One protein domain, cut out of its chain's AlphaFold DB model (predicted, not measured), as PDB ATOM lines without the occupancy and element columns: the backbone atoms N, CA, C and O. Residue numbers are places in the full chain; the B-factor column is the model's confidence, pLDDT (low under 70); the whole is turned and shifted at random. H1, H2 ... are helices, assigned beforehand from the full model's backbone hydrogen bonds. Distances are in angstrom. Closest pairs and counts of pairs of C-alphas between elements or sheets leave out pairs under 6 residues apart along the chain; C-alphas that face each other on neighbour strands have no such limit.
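AT A GLANCE: This is residues 2 to 70 and 371 to 395 of the 396 residues of the protein "Acetyl esterase" of Bacillus beveridgei (UniProt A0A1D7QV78). A long helix, H1, sticks out with residues 2 to 21 as an arm from a small body, where its last turns cross two helices, H2 and H3, that lie side by side. The 94 printed residues hold three named helices, H1, H2, H3 along the chain, and no named strand: all helix. The whole is loose, radius of gyration of the C-alphas 16.7 A, spanning 56 by 30 by 29 A.

IN THESE COORDINATES: H1, residues 2 to 33, runs 46.6 A from C-alpha 2 at (150.714, 147.862, 115.919). H2 is residues 43 to 53. H3, residues 371 to 393, runs 33.3 A to C-alpha 393 at (162.783, 141.990, 79.693).

HOW THE PARTS SIT: H1 touches H2 with its residues 30 to 33 alone, about perpendicular at 78 degrees; the closest C-alphas, of Trp 33 and Ala 46, are 5.4 A apart. H1 with residues 26 to 30 alone touches H3 at residues 378 to 385 alone, also about perpendicular at 78 degrees; the closest C-alphas, of Val 26 and Ala 382, are 5.7 A apart. H2 and H3 touch at a shallow tilt of 30 degrees, the same way; the closest C-alphas, of Lys 44 and Ala 377, are 4.7 A apart. In H1, H2 and H3 every O i to N i+4 pair is within hydrogen-bond range.

THE WHOLE: The C-alphas farthest apart, of Asn 2 and Ser 38, are 58.0 A apart. Residues 71 to 370 are not printed; C-alphas 70 and 371 are 15.6 A apart across the cut. The pLDDT is under 70 at residues 2 to 3, 57 to 70 and 390 to 395.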
ATOM      1  N   ASN A   2     150.190 146.606 116.500       66.69
ATOM      2  CA  ASN A   2     150.714 147.862 115.919       66.69
ATOM      3  C   ASN A   2     151.740 147.695 114.779       66.69
ATOM      4  O   ASN A   2     151.749 148.508 113.856       66.69
ATOM      5  N   ALA A   3     152.569 146.645 114.792       69.62
ATOM      6  CA  ALA A   3     153.575 146.417 113.746       69.62
ATOM      7  C   ALA A   3     152.939 146.058 112.390       69.62
ATOM      8  O   ALA A   3     153.274 146.663 111.374       69.62
ATOM      9  N   THR A   4     151.942 145.169 112.388       73.06
ATOM     10  CA  THR A   4     151.201 144.749 111.186       73.06
ATOM     11  C   THR A   4     150.434 145.910 110.547       73.06
ATOM     12  O   THR A   4     150.495 146.089 109.336       73.06
ATOM     13  N   LYS A   5     149.786 146.775 111.347       71.56
ATOM     14  CA  LYS A   5     149.111 147.988 110.841       71.56
ATOM     15  C   LYS A   5     150.092 149.007 110.245       71.56
ATOM     16  O   LYS A   5     149.769 149.650 109.252       71.56
ATOM     17  N   LYS A   6     151.290 149.162 110.826       72.94
ATOM     18  CA  LYS A   6     152.339 150.063 110.310       72.94
ATOM     19  C   LYS A   6     152.967 149.527 109.017       72.94
ATOM     20  O   LYS A   6     153.264 150.312 108.123       72.94
ATOM     21  N   TRP A   7     153.124 148.209 108.910       74.19
ATOM     22  CA  TRP A   7     153.596 147.526 107.705       74.19
ATOM     23  C   TRP A   7     152.571 147.612 106.562       74.19
ATOM     24  O   TRP A   7     152.921 148.075 105.481       74.19
ATOM     25  N   LEU A   8     151.290 147.328 106.832       75.12
ATOM     26  CA  LEU A   8     150.196 147.499 105.864       75.12
ATOM     27  C   LEU A   8     150.073 148.948 105.364       75.12
ATOM     28  O   LEU A   8     149.929 149.154 104.165       75.12
ATOM     29  N   LYS A   9     150.211 149.955 106.243       72.94
ATOM     30  CA  LYS A   9     150.224 151.377 105.841       72.94
ATOM     31  C   LYS A   9     151.417 151.750 104.954       72.94
ATOM     32  O   LYS A   9     151.287 152.605 104.086       72.94
ATOM     33  N   ARG A  10     152.590 151.145 105.176       75.31
ATOM     34  CA  ARG A  10     153.779 151.367 104.335       75.31
ATOM     35  C   ARG A  10     153.617 150.732 102.960       75.31
ATOM     36  O   ARG A  10     153.961 151.375 101.977       75.31
ATOM     37  N   ILE A  11     153.051 149.526 102.892       76.94
ATOM     38  CA  ILE A  11     152.726 148.878 101.615       76.94
ATOM     39  C   ILE A  11     151.654 149.674 100.874       76.94
ATOM     40  O   ILE A  11     151.840 149.970  99.702       76.94
ATOM     41  N   SER A  12     150.573 150.093 101.542       74.81
ATOM     42  CA  SER A  12     149.521 150.889 100.897       74.81
ATOM     43  C   SER A  12     150.052 152.224 100.376       74.81
ATOM     44  O   SER A  12     149.728 152.612  99.262       74.81
ATOM     45  N   PHE A  13     150.903 152.910 101.146       78.62
ATOM     46  CA  PHE A  13     151.544 154.148 100.702       78.62
ATOM     47  C   PHE A  13     152.506 153.913  99.529       78.62
ATOM     48  O   PHE A  13     152.485 154.672  98.566       78.62
ATOM     49  N   GLY A  14     153.299 152.836  99.572       73.56
ATOM     50  CA  GLY A  14     154.178 152.440  98.471       73.56
ATOM     51  C   GLY A  14     153.412 152.114  97.188       73.56
ATOM     52  O   GLY A  14     153.803 152.572  96.122       73.56
ATOM     53  N   MET A  15     152.284 151.402  97.288       76.12
ATOM     54  CA  MET A  15     151.409 151.121  96.144       76.12
ATOM     55  C   MET A  15     150.786 152.398  95.574       76.12
ATOM     56  O   MET A  15     150.779 152.564  94.363       76.12
ATOM     57  N   ILE A  16     150.322 153.331  96.415       81.12
ATOM     58  CA  ILE A  16     149.793 154.627  95.950       81.12
ATOM     59  C   ILE A  16     150.875 155.428  95.214       81.12
ATOM     60  O   ILE A  16     150.603 155.984  94.152       81.12
ATOM     61  N   LEU A  17     152.099 155.470  95.753       82.00
ATOM     62  CA  LEU A  17     153.217 156.176  95.127       82.00
ATOM     63  C   LEU A  17     153.593 155.550  93.777       82.00
ATOM     64  O   LEU A  17     153.770 156.276  92.804       82.00
ATOM     65  N   LEU A  18     153.670 154.216  93.706       79.50
ATOM     66  CA  LEU A  18     153.933 153.483  92.465       79.50
ATOM     67  C   LEU A  18     152.840 153.734  91.423       79.50
ATOM     68  O   LEU A  18     153.159 154.072  90.289       79.50
ATOM     69  N   SER A  19     151.562 153.659  91.807       79.88
ATOM     70  CA  SER A  19     150.448 153.978  90.908       79.88
ATOM     71  C   SER A  19     150.505 155.425  90.414       79.88
ATOM     72  O   SER A  19     150.293 155.674  89.231       79.88
ATOM     73  N   GLY A  20     150.836 156.380  91.290       84.12
ATOM     74  CA  GLY A  20     151.008 157.784  90.916       84.12
ATOM     75  C   GLY A  20     152.148 157.996  89.917       84.12
ATOM     76  O   GLY A  20     151.963 158.683  88.915       84.12
ATOM     77  N   LEU A  21     153.303 157.362  90.142       86.75
ATOM     78  CA  LEU A  21     154.440 157.407  89.217       86.75
ATOM     79  C   LEU A  21     154.100 156.773  87.864       86.75
ATOM     80  O   LEU A  21     154.438 157.351  86.834       86.75
ATOM     81  N   SER A  22     153.390 155.643  87.852       83.19
ATOM     82  CA  SER A  22     152.930 155.006  86.614       83.19
ATOM     83  C   SER A  22     151.985 155.912  85.823       83.19
ATOM     84  O   SER A  22     152.158 156.060  84.618       83.19
ATOM     85  N   ILE A  23     151.029 156.576  86.483       87.25
ATOM     86  CA  ILE A  23     150.122 157.531  85.823       87.25
ATOM     87  C   ILE A  23     150.910 158.698  85.215       87.25
ATOM     88  O   ILE A  23     150.666 159.065  84.066       87.25
ATOM     89  N   ILE A  24     151.880 159.254  85.949       90.44
ATOM     90  CA  ILE A  24     152.736 160.340  85.449       90.44
ATOM     91  C   ILE A  24     153.562 159.870  84.248       90.44
ATOM     92  O   ILE A  24     153.667 160.602  83.265       90.44
ATOM     93  N   ALA A  25     154.117 158.657  84.292       89.62
ATOM     94  CA  ALA A  25     154.889 158.092  83.190       89.62
ATOM     95  C   ALA A  25     154.032 157.919  81.925       89.62
ATOM     96  O   ALA A  25     154.448 158.350  80.853       89.62
ATOM     97  N   VAL A  26     152.815 157.374  82.058       91.00
ATOM     98  CA  VAL A  26     151.856 157.239  80.947       91.00
ATOM     99  C   VAL A  26     151.484 158.608  80.378       91.00
ATOM    100  O   VAL A  26     151.579 158.815  79.172       91.00
ATOM    101  N   ALA A  27     151.121 159.565  81.237       91.12
ATOM    102  CA  ALA A  27     150.765 160.920  80.817       91.12
ATOM    103  C   ALA A  27     151.916 161.610  80.071       91.12
ATOM    104  O   ALA A  27     151.699 162.265  79.054       91.12
ATOM    105  N   THR A  28     153.142 161.435  80.564       92.25
ATOM    106  CA  THR A  28     154.354 161.998  79.962       92.25
ATOM    107  C   THR A  28     154.647 161.353  78.609       92.25
ATOM    108  O   THR A  28     154.926 162.063  77.648       92.25
ATOM    109  N   ALA A  29     154.535 160.027  78.498       92.25
ATOM    110  CA  ALA A  29     154.724 159.325  77.232       92.25
ATOM    111  C   ALA A  29     153.705 159.776  76.179       92.25
ATOM    112  O   ALA A  29     154.096 160.163  75.082       92.25
ATOM    113  N   ILE A  30     152.417 159.822  76.539       92.12
ATOM    114  CA  ILE A  30     151.360 160.303  75.641       92.12
ATOM    115  C   ILE A  30     151.614 161.760  75.248       92.12
ATOM    116  O   ILE A  30     151.493 162.093  74.077       92.12
ATOM    117  N   PHE A  31     152.026 162.622  76.184       91.56
ATOM    118  CA  PHE A  31     152.384 164.009  75.878       91.56
ATOM    119  C   PHE A  31     153.465 164.097  74.787       91.56
ATOM    120  O   PHE A  31     153.344 164.915  73.872       91.56
ATOM    121  N   PHE A  32     154.496 163.250  74.863       91.81
ATOM    122  CA  PHE A  32     155.527 163.178  73.830       91.81
ATOM    123  C   PHE A  32     154.984 162.624  72.513       91.81
ATOM    124  O   PHE A  32     155.270 163.199  71.470       91.81
ATOM    125  N   TRP A  33     154.158 161.577  72.544       92.00
ATOM    126  CA  TRP A  33     153.550 161.015  71.331       92.00
ATOM    127  C   TRP A  33     152.602 161.988  70.629       92.00
ATOM    128  O   TRP A  33     152.457 161.918  69.419       92.00
ATOM    129  N   GLN A  34     151.965 162.903  71.362       91.75
ATOM    130  CA  GLN A  34     151.118 163.940  70.774       91.75
ATOM    131  C   GLN A  34     151.905 165.025  70.039       91.75
ATOM    132  O   GLN A  34     151.301 165.795  69.300       91.75
ATOM    133  N   SER A  35     153.205 165.162  70.291       88.31
ATOM    134  CA  SER A  35     154.000 166.268  69.761       88.31
ATOM    135  C   SER A  35     154.605 165.875  68.416       88.31
ATOM    136  O   SER A  35     155.444 164.981  68.361       88.31
ATOM    137  N   THR A  36     154.187 166.552  67.348       85.50
ATOM    138  CA  THR A  36     154.703 166.352  65.986       85.50
ATOM    139  C   THR A  36     155.155 167.681  65.387       85.50
ATOM    140  O   THR A  36     154.766 168.745  65.876       85.50
ATOM    141  N   ASP A  37     155.939 167.629  64.312       80.44
ATOM    142  CA  ASP A  37     156.360 168.829  63.575       80.44
ATOM    143  C   ASP A  37     155.166 169.580  62.957       80.44
ATOM    144  O   ASP A  37     155.207 170.798  62.795       80.44
ATOM    145  N   SER A  38     154.065 168.869  62.696       77.69
ATOM    146  CA  SER A  38     152.827 169.404  62.118       77.69
ATOM    147  C   SER A  38     151.823 169.892  63.173       77.69
ATOM    148  O   SER A  38     150.690 170.224  62.831       77.69
ATOM    149  N   GLY A  39     152.213 169.934  64.452       81.94
ATOM    150  CA  GLY A  39     151.364 170.363  65.562       81.94
ATOM    151  C   GLY A  39     151.090 169.262  66.584       81.94
ATOM    152  O   GLY A  39     151.801 168.256  66.675       81.94
ATOM    153  N   ARG A  40     150.071 169.481  67.423       87.31
ATOM    154  CA  ARG A  40     149.750 168.583  68.535       87.31
ATOM    155  C   ARG A  40     148.549 167.705  68.212       87.31
ATOM    156  O   ARG A  40     147.441 168.204  68.065       87.31
ATOM    157  N   LEU A  41     148.759 166.395  68.216       91.88
ATOM    158  CA  LEU A  41     147.715 165.415  67.941       91.88
ATOM    159  C   LEU A  41     146.762 165.233  69.130       91.88
ATOM    160  O   LEU A  41     147.187 165.295  70.296       91.88
ATOM    161  N   PRO A  42     145.491 164.887  68.877       93.12
ATOM    162  CA  PRO A  42     144.640 164.288  69.892       93.12
ATOM    163  C   PRO A  42     145.286 163.036  70.494       93.12
ATOM    164  O   PRO A  42     146.018 162.299  69.833       93.12
ATOM    165  N   ALA A  43     145.021 162.788  71.779       92.06
ATOM    166  CA  ALA A  43     145.675 161.711  72.522       92.06
ATOM    167  C   ALA A  43     145.413 160.331  71.899       92.06
ATOM    168  O   ALA A  43     146.327 159.516  71.830       92.06
ATOM    169  N   LYS A  44     144.185 160.084  71.424       91.75
ATOM    170  CA  LYS A  44     143.821 158.820  70.781       91.75
ATOM    171  C   LYS A  44     144.628 158.594  69.504       91.75
ATOM    172  O   LYS A  44     145.315 157.584  69.401       91.75
ATOM    173  N   THR A  45     144.622 159.571  68.601       92.94
ATOM    174  CA  THR A  45     145.393 159.577  67.349       92.94
ATOM    175  C   THR A  45     146.877 159.322  67.600       92.94
ATOM    176  O   THR A  45     147.459 158.420  67.003       92.94
ATOM    177  N   ALA A  46     147.476 160.035  68.558       92.88
ATOM    178  CA  ALA A  46     148.879 159.858  68.933       92.88
ATOM    179  C   ALA A  46     149.202 158.434  69.412       92.88
ATOM    180  O   ALA A  46     150.222 157.857  69.041       92.88
ATOM    181  N   VAL A  47     148.334 157.859  70.249       92.00
ATOM    182  CA  VAL A  47     148.519 156.509  70.796       92.00
ATOM    183  C   VAL A  47     148.383 155.445  69.708       92.00
ATOM    184  O   VAL A  47     149.178 154.507  69.683       92.00
ATOM    185  N   VAL A  48     147.418 155.593  68.796       90.56
ATOM    186  CA  VAL A  48     147.235 154.650  67.683       90.56
ATOM    187  C   VAL A  48     148.411 154.738  66.705       90.56
ATOM    188  O   VAL A  48     149.006 153.707  66.398       90.56
ATOM    189  N   LEU A  49     148.830 155.941  66.295       90.19
ATOM    190  CA  LEU A  49     150.022 156.120  65.452       90.19
ATOM    191  C   LEU A  49     151.279 155.547  66.116       90.19
ATOM    192  O   LEU A  49     152.055 154.843  65.473       90.19
ATOM    193  N   HIS A  50     151.459 155.767  67.421       89.81
ATOM    194  CA  HIS A  50     152.576 155.177  68.156       89.81
ATOM    195  C   HIS A  50     152.543 153.642  68.127       89.81
ATOM    196  O   HIS A  50     153.582 153.016  67.903       89.81
ATOM    197  N   ALA A  51     151.370 153.036  68.336       87.06
ATOM    198  CA  ALA A  51     151.205 151.586  68.296       87.06
ATOM    199  C   ALA A  51     151.592 151.000  66.932       87.06
ATOM    200  O   ALA A  51     152.308 149.998  66.885       87.06
ATOM    201  N   ILE A  52     151.155 151.650  65.851       83.88
ATOM    202  CA  ILE A  52     151.412 151.226  64.472       83.88
ATOM    203  C   ILE A  52     152.896 151.378  64.133       83.88
ATOM    204  O   ILE A  52     153.543 150.402  63.765       83.88
ATOM    205  N   ASN A  53     153.474 152.560  64.360       84.19
ATOM    206  CA  ASN A  53     154.869 152.852  64.007       84.19
ATOM    207  C   ASN A  53     155.886 151.970  64.747       84.19
ATOM    208  O   ASN A  53     157.013 151.797  64.288       84.19
ATOM    209  N   ASN A  54     155.497 151.407  65.894       83.06
ATOM    210  CA  ASN A  54     156.340 150.517  66.691       83.06
ATOM    211  C   ASN A  54     155.954 149.035  66.548       83.06
ATOM    212  O   ASN A  54     156.463 148.205  67.303       83.06
ATOM    213  N   ASN A  55     155.069 148.691  65.600       78.06
ATOM    214  CA  ASN A  55     154.567 147.331  65.369       78.06
ATOM    215  C   ASN A  55     154.074 146.649  66.661       78.06
ATOM    216  O   ASN A  55     154.275 145.452  66.880       78.06
ATOM    217  N   LEU A  56     153.467 147.425  67.563       73.50
ATOM    218  CA  LEU A  56     153.019 146.932  68.868       73.50
ATOM    219  C   LEU A  56     151.679 146.205  68.775       73.50
ATOM    220  O   LEU A  56     151.350 145.426  69.670       73.50
ATOM    221  N   VAL A  57     150.922 146.439  67.705       62.88
ATOM    222  CA  VAL A  57     149.660 145.768  67.406       62.88
ATOM    223  C   VAL A  57     149.687 145.387  65.921       62.88
ATOM    224  O   VAL A  57     149.948 146.260  65.097       62.88
ATOM    225  N   PRO A  58     149.484 144.109  65.565       52.91
ATOM    226  CA  PRO A  58     149.311 143.724  64.168       52.91
ATOM    227  C   PRO A  58     148.026 144.353  63.615       52.91
ATOM    228  O   PRO A  58     147.007 144.365  64.302       52.91
ATOM    229  N   LEU A  59     148.083 144.865  62.384       47.06
ATOM    230  CA  LEU A  59     146.936 145.478  61.700       47.06
ATOM    231  C   LEU A  59     145.831 144.452  61.368       47.06
ATOM    232  O   LEU A  59     144.671 144.827  61.258       47.06
ATOM    233  N   ASP A  60     146.182 143.165  61.284       38.81
ATOM    234  CA  ASP A  60     145.327 142.084  60.763       38.81
ATOM    235  C   ASP A  60     144.417 141.412  61.801       38.81
ATOM    236  O   ASP A  60     143.881 140.334  61.548       38.81
ATOM    237  N   ILE A  61     144.266 141.957  63.004       35.94
ATOM    238  CA  ILE A  61     143.660 141.185  64.090       35.94
ATOM    239  C   ILE A  61     142.328 141.793  64.506       35.94
ATOM    240  O   ILE A  61     142.258 142.969  64.854       35.94
ATOM    241  N   GLU A  62     141.292 140.943  64.518       33.81
ATOM    242  CA  GLU A  62     140.225 140.963  65.521       33.81
ATOM    243  C   GLU A  62     140.885 141.176  66.883       33.81
ATOM    244  O   GLU A  62     141.256 140.219  67.567       33.81
ATOM    245  N   ILE A  63     141.160 142.431  67.246       35.81
ATOM    246  CA  ILE A  63     141.723 142.725  68.547       35.81
ATOM    247  C   ILE A  63     140.633 142.263  69.499       35.81
ATOM    248  O   ILE A  63     139.572 142.885  69.571       35.81
ATOM    249  N   ASP A  64     140.887 141.158  70.201       34.19
ATOM    250  CA  ASP A  64     140.119 140.735  71.364       34.19
ATOM    251  C   ASP A  64     140.388 141.794  72.445       34.19
ATOM    252  O   ASP A  64     141.162 141.625  73.394       34.19
ATOM    253  N   MET A  65     139.830 142.983  72.206       39.50
ATOM    254  CA  MET A  65     139.893 144.121  73.086       39.50
ATOM    255  C   MET A  65     139.242 143.635  74.367       39.50
ATOM    256  O   MET A  65     138.124 143.106  74.329       39.50
ATOM    257  N   PRO A  66     139.904 143.808  75.518       39.22
ATOM    258  CA  PRO A  66     139.240 143.575  76.781       39.22
ATOM    259  C   PRO A  66     137.887 144.292  76.751       39.22
ATOM    260  O   PRO A  66     137.839 145.463  76.381       39.22
ATOM    261  N   ALA A  67     136.796 143.611  77.114       48.00
ATOM    262  CA  ALA A  67     135.423 144.103  76.920       48.00
ATOM    263  C   ALA A  67     135.119 145.492  77.536       48.00
ATOM    264  O   ALA A  67     134.051 146.048  77.316       48.00
ATOM    265  N   PHE A  68     136.039 146.047  78.334       46.50
ATOM    266  CA  PHE A  68     135.979 147.399  78.886       46.50
ATOM    267  C   PHE A  68     136.536 148.501  77.957       46.50
ATOM    268  O   PHE A  68     136.379 149.674  78.283       46.50
ATOM    269  N   LEU A  69     137.203 148.151  76.848       38.78
ATOM    270  CA  LEU A  69     137.737 149.079  75.837       38.78
ATOM    271  C   LEU A  69     137.034 148.970  74.480       38.78
ATOM    272  O   LEU A  69     137.191 149.864  73.654       38.78
ATOM    273  N   SER A  70     136.286 147.893  74.227       45.81
ATOM    274  CA  SER A  70     135.416 147.827  73.059       45.81
ATOM    275  C   SER A  70     134.225 148.756  73.281       45.81
ATOM    276  O   SER A  70     133.500 148.658  74.275       45.81
ATOM    277  N   ILE A 371     136.083 163.033  77.011       84.69
ATOM    278  CA  ILE A 371     136.579 162.471  78.278       84.69
ATOM    279  C   ILE A 371     136.764 160.961  78.141       84.69
ATOM    280  O   ILE A 371     137.774 160.415  78.596       84.69
ATOM    281  N   ARG A 372     135.804 160.288  77.503       83.50
ATOM    282  CA  ARG A 372     135.879 158.858  77.219       83.50
ATOM    283  C   ARG A 372     137.059 158.540  76.303       83.50
ATOM    284  O   ARG A 372     137.878 157.698  76.660       83.50
ATOM    285  N   ASP A 373     137.188 159.254  75.193       83.00
ATOM    286  CA  ASP A 373     138.215 159.016  74.183       83.00
ATOM    287  C   ASP A 373     139.627 159.260  74.749       83.00
ATOM    288  O   ASP A 373     140.545 158.461  74.548       83.00
ATOM    289  N   GLN A 374     139.787 160.292  75.587       86.19
ATOM    290  CA  GLN A 374     141.008 160.515  76.364       86.19
ATOM    291  C   GLN A 374     141.274 159.388  77.366       86.19
ATOM    292  O   GLN A 374     142.401 158.907  77.458       86.19
ATOM    293  N   SER A 375     140.265 158.941  78.113       86.31
ATOM    294  CA  SER A 375     140.433 157.867  79.102       86.31
ATOM    295  C   SER A 375     140.867 156.556  78.443       86.31
ATOM    296  O   SER A 375     141.795 155.896  78.915       86.31
ATOM    297  N   GLU A 376     140.249 156.209  77.315       86.94
ATOM    298  CA  GLU A 376     140.622 155.052  76.506       86.94
ATOM    299  C   GLU A 376     142.039 155.204  75.931       86.94
ATOM    300  O   GLU A 376     142.820 154.256  75.990       86.94
ATOM    301  N   ALA A 377     142.423 156.394  75.449       88.00
ATOM    302  CA  ALA A 377     143.785 156.651  74.976       88.00
ATOM    303  C   ALA A 377     144.831 156.423  76.082       88.00
ATOM    304  O   ALA A 377     145.864 155.799  75.840       88.00
ATOM    305  N   PHE A 378     144.554 156.863  77.313       88.62
ATOM    306  CA  PHE A 378     145.431 156.618  78.461       88.62
ATOM    307  C   PHE A 378     145.513 155.135  78.835       88.62
ATOM    308  O   PHE A 378     146.600 154.646  79.149       88.62
ATOM    309  N   ALA A 379     144.398 154.404  78.766       86.75
ATOM    310  CA  ALA A 379     144.382 152.965  79.012       86.75
ATOM    311  C   ALA A 379     145.201 152.195  77.961       86.75
ATOM    312  O   ALA A 379     146.031 151.358  78.320       86.75
ATOM    313  N   ILE A 380     145.026 152.523  76.675       85.69
ATOM    314  CA  ILE A 380     145.809 151.937  75.579       85.69
ATOM    315  C   ILE A 380     147.290 152.305  75.743       85.69
ATOM    316  O   ILE A 380     148.147 151.427  75.687       85.69
ATOM    317  N   GLY A 381     147.611 153.566  76.037       86.44
ATOM    318  CA  GLY A 381     148.991 154.001  76.255       86.44
ATOM    319  C   GLY A 381     149.678 153.270  77.413       86.44
ATOM    320  O   GLY A 381     150.819 152.828  77.278       86.44
ATOM    321  N   ALA A 382     148.971 153.058  78.527       86.69
ATOM    322  CA  ALA A 382     149.469 152.254  79.641       86.69
ATOM    323  C   ALA A 382     149.740 150.796  79.232       86.69
ATOM    324  O   ALA A 382     150.782 150.240  79.589       86.69
ATOM    325  N   TYR A 383     148.840 150.196  78.448       85.75
ATOM    326  CA  TYR A 383     149.020 148.850  77.907       85.75
ATOM    327  C   TYR A 383     150.254 148.754  76.992       85.75
ATOM    328  O   TYR A 383     151.079 147.852  77.167       85.75
ATOM    329  N   LEU A 384     150.433 149.703  76.067       84.56
ATOM    330  CA  LEU A 384     151.564 149.727  75.129       84.56
ATOM    331  C   LEU A 384     152.914 149.892  75.841       84.56
ATOM    332  O   LEU A 384     153.873 149.185  75.514       84.56
ATOM    333  N   LEU A 385     152.991 150.767  76.850       84.25
ATOM    334  CA  LEU A 385     154.196 150.924  77.672       84.25
ATOM    335  C   LEU A 385     154.528 149.639  78.438       84.25
ATOM    336  O   LEU A 385     155.685 149.218  78.462       84.25
ATOM    337  N   GLY A 386     153.515 148.982  79.011       81.44
ATOM    338  CA  GLY A 386     153.682 147.693  79.683       81.44
ATOM    339  C   GLY A 386     154.212 146.610  78.741       81.44
ATOM    340  O   GLY A 386     155.178 145.919  79.071       81.44
ATOM    341  N   ARG A 387     153.637 146.495  77.537       77.00
ATOM    342  CA  ARG A 387     154.068 145.527  76.515       77.00
ATOM    343  C   ARG A 387     155.500 145.781  76.044       77.00
ATOM    344  O   ARG A 387     156.279 144.839  75.928       77.00
ATOM    345  N   THR A 388     155.862 147.043  75.838       75.88
ATOM    346  CA  THR A 388     157.227 147.437  75.460       75.88
ATOM    347  C   THR A 388     158.231 147.056  76.548       75.88
ATOM    348  O   THR A 388     159.263 146.460  76.247       75.88
ATOM    349  N   GLY A 389     157.903 147.305  77.821       73.31
ATOM    350  CA  GLY A 389     158.735 146.897  78.956       73.31
ATOM    351  C   GLY A 389     158.928 145.378  79.053       73.31
ATOM    352  O   GLY A 389     160.049 144.916  79.243       73.31
ATOM    353  N   MET A 390     157.864 144.591  78.857       66.44
ATOM    354  CA  MET A 390     157.961 143.124  78.856       66.44
ATOM    355  C   MET A 390     158.819 142.589  77.704       66.44
ATOM    356  O   MET A 390     159.596 141.666  77.919       66.44
ATOM    357  N   ASN A 391     158.716 143.176  76.508       66.25
ATOM    358  CA  ASN A 391     159.529 142.785  75.351       66.25
ATOM    359  C   ASN A 391     161.025 143.081  75.534       66.25
ATOM    360  O   ASN A 391     161.857 142.402  74.941       66.25
ATOM    361  N   ILE A 392     161.369 144.109  76.313       65.81
ATOM    362  CA  ILE A 392     162.761 144.395  76.683       65.81
ATOM    363  C   ILE A 392     163.260 143.336  77.671       65.81
ATOM    364  O   ILE A 392     164.348 142.804  77.491       65.81
ATOM    365  N   LEU A 393     162.441 142.982  78.667       55.19
ATOM    366  CA  LEU A 393     162.783 141.990  79.693       55.19
ATOM    367  C   LEU A 393     162.837 140.543  79.174       55.19
ATOM    368  O   LEU A 393     163.473 139.710  79.804       55.19
ATOM    369  N   SER A 394     162.160 140.224  78.068       57.50
ATOM    370  CA  SER A 394     162.154 138.883  77.461       57.50
ATOM    371  C   SER A 394     163.206 138.679  76.366       57.50
ATOM    372  O   SER A 394     163.309 137.581  75.821       57.50
ATOM    373  N   LYS A 395     163.952 139.735  76.009       52.28
ATOM    374  CA  LYS A 395     165.081 139.694  75.064       52.28
ATOM    375  C   LYS A 395     166.451 139.560  75.752       52.28
ATOM    376  O   LYS A 395     167.458 139.525  75.045       52.28
TER     377      LYS A 395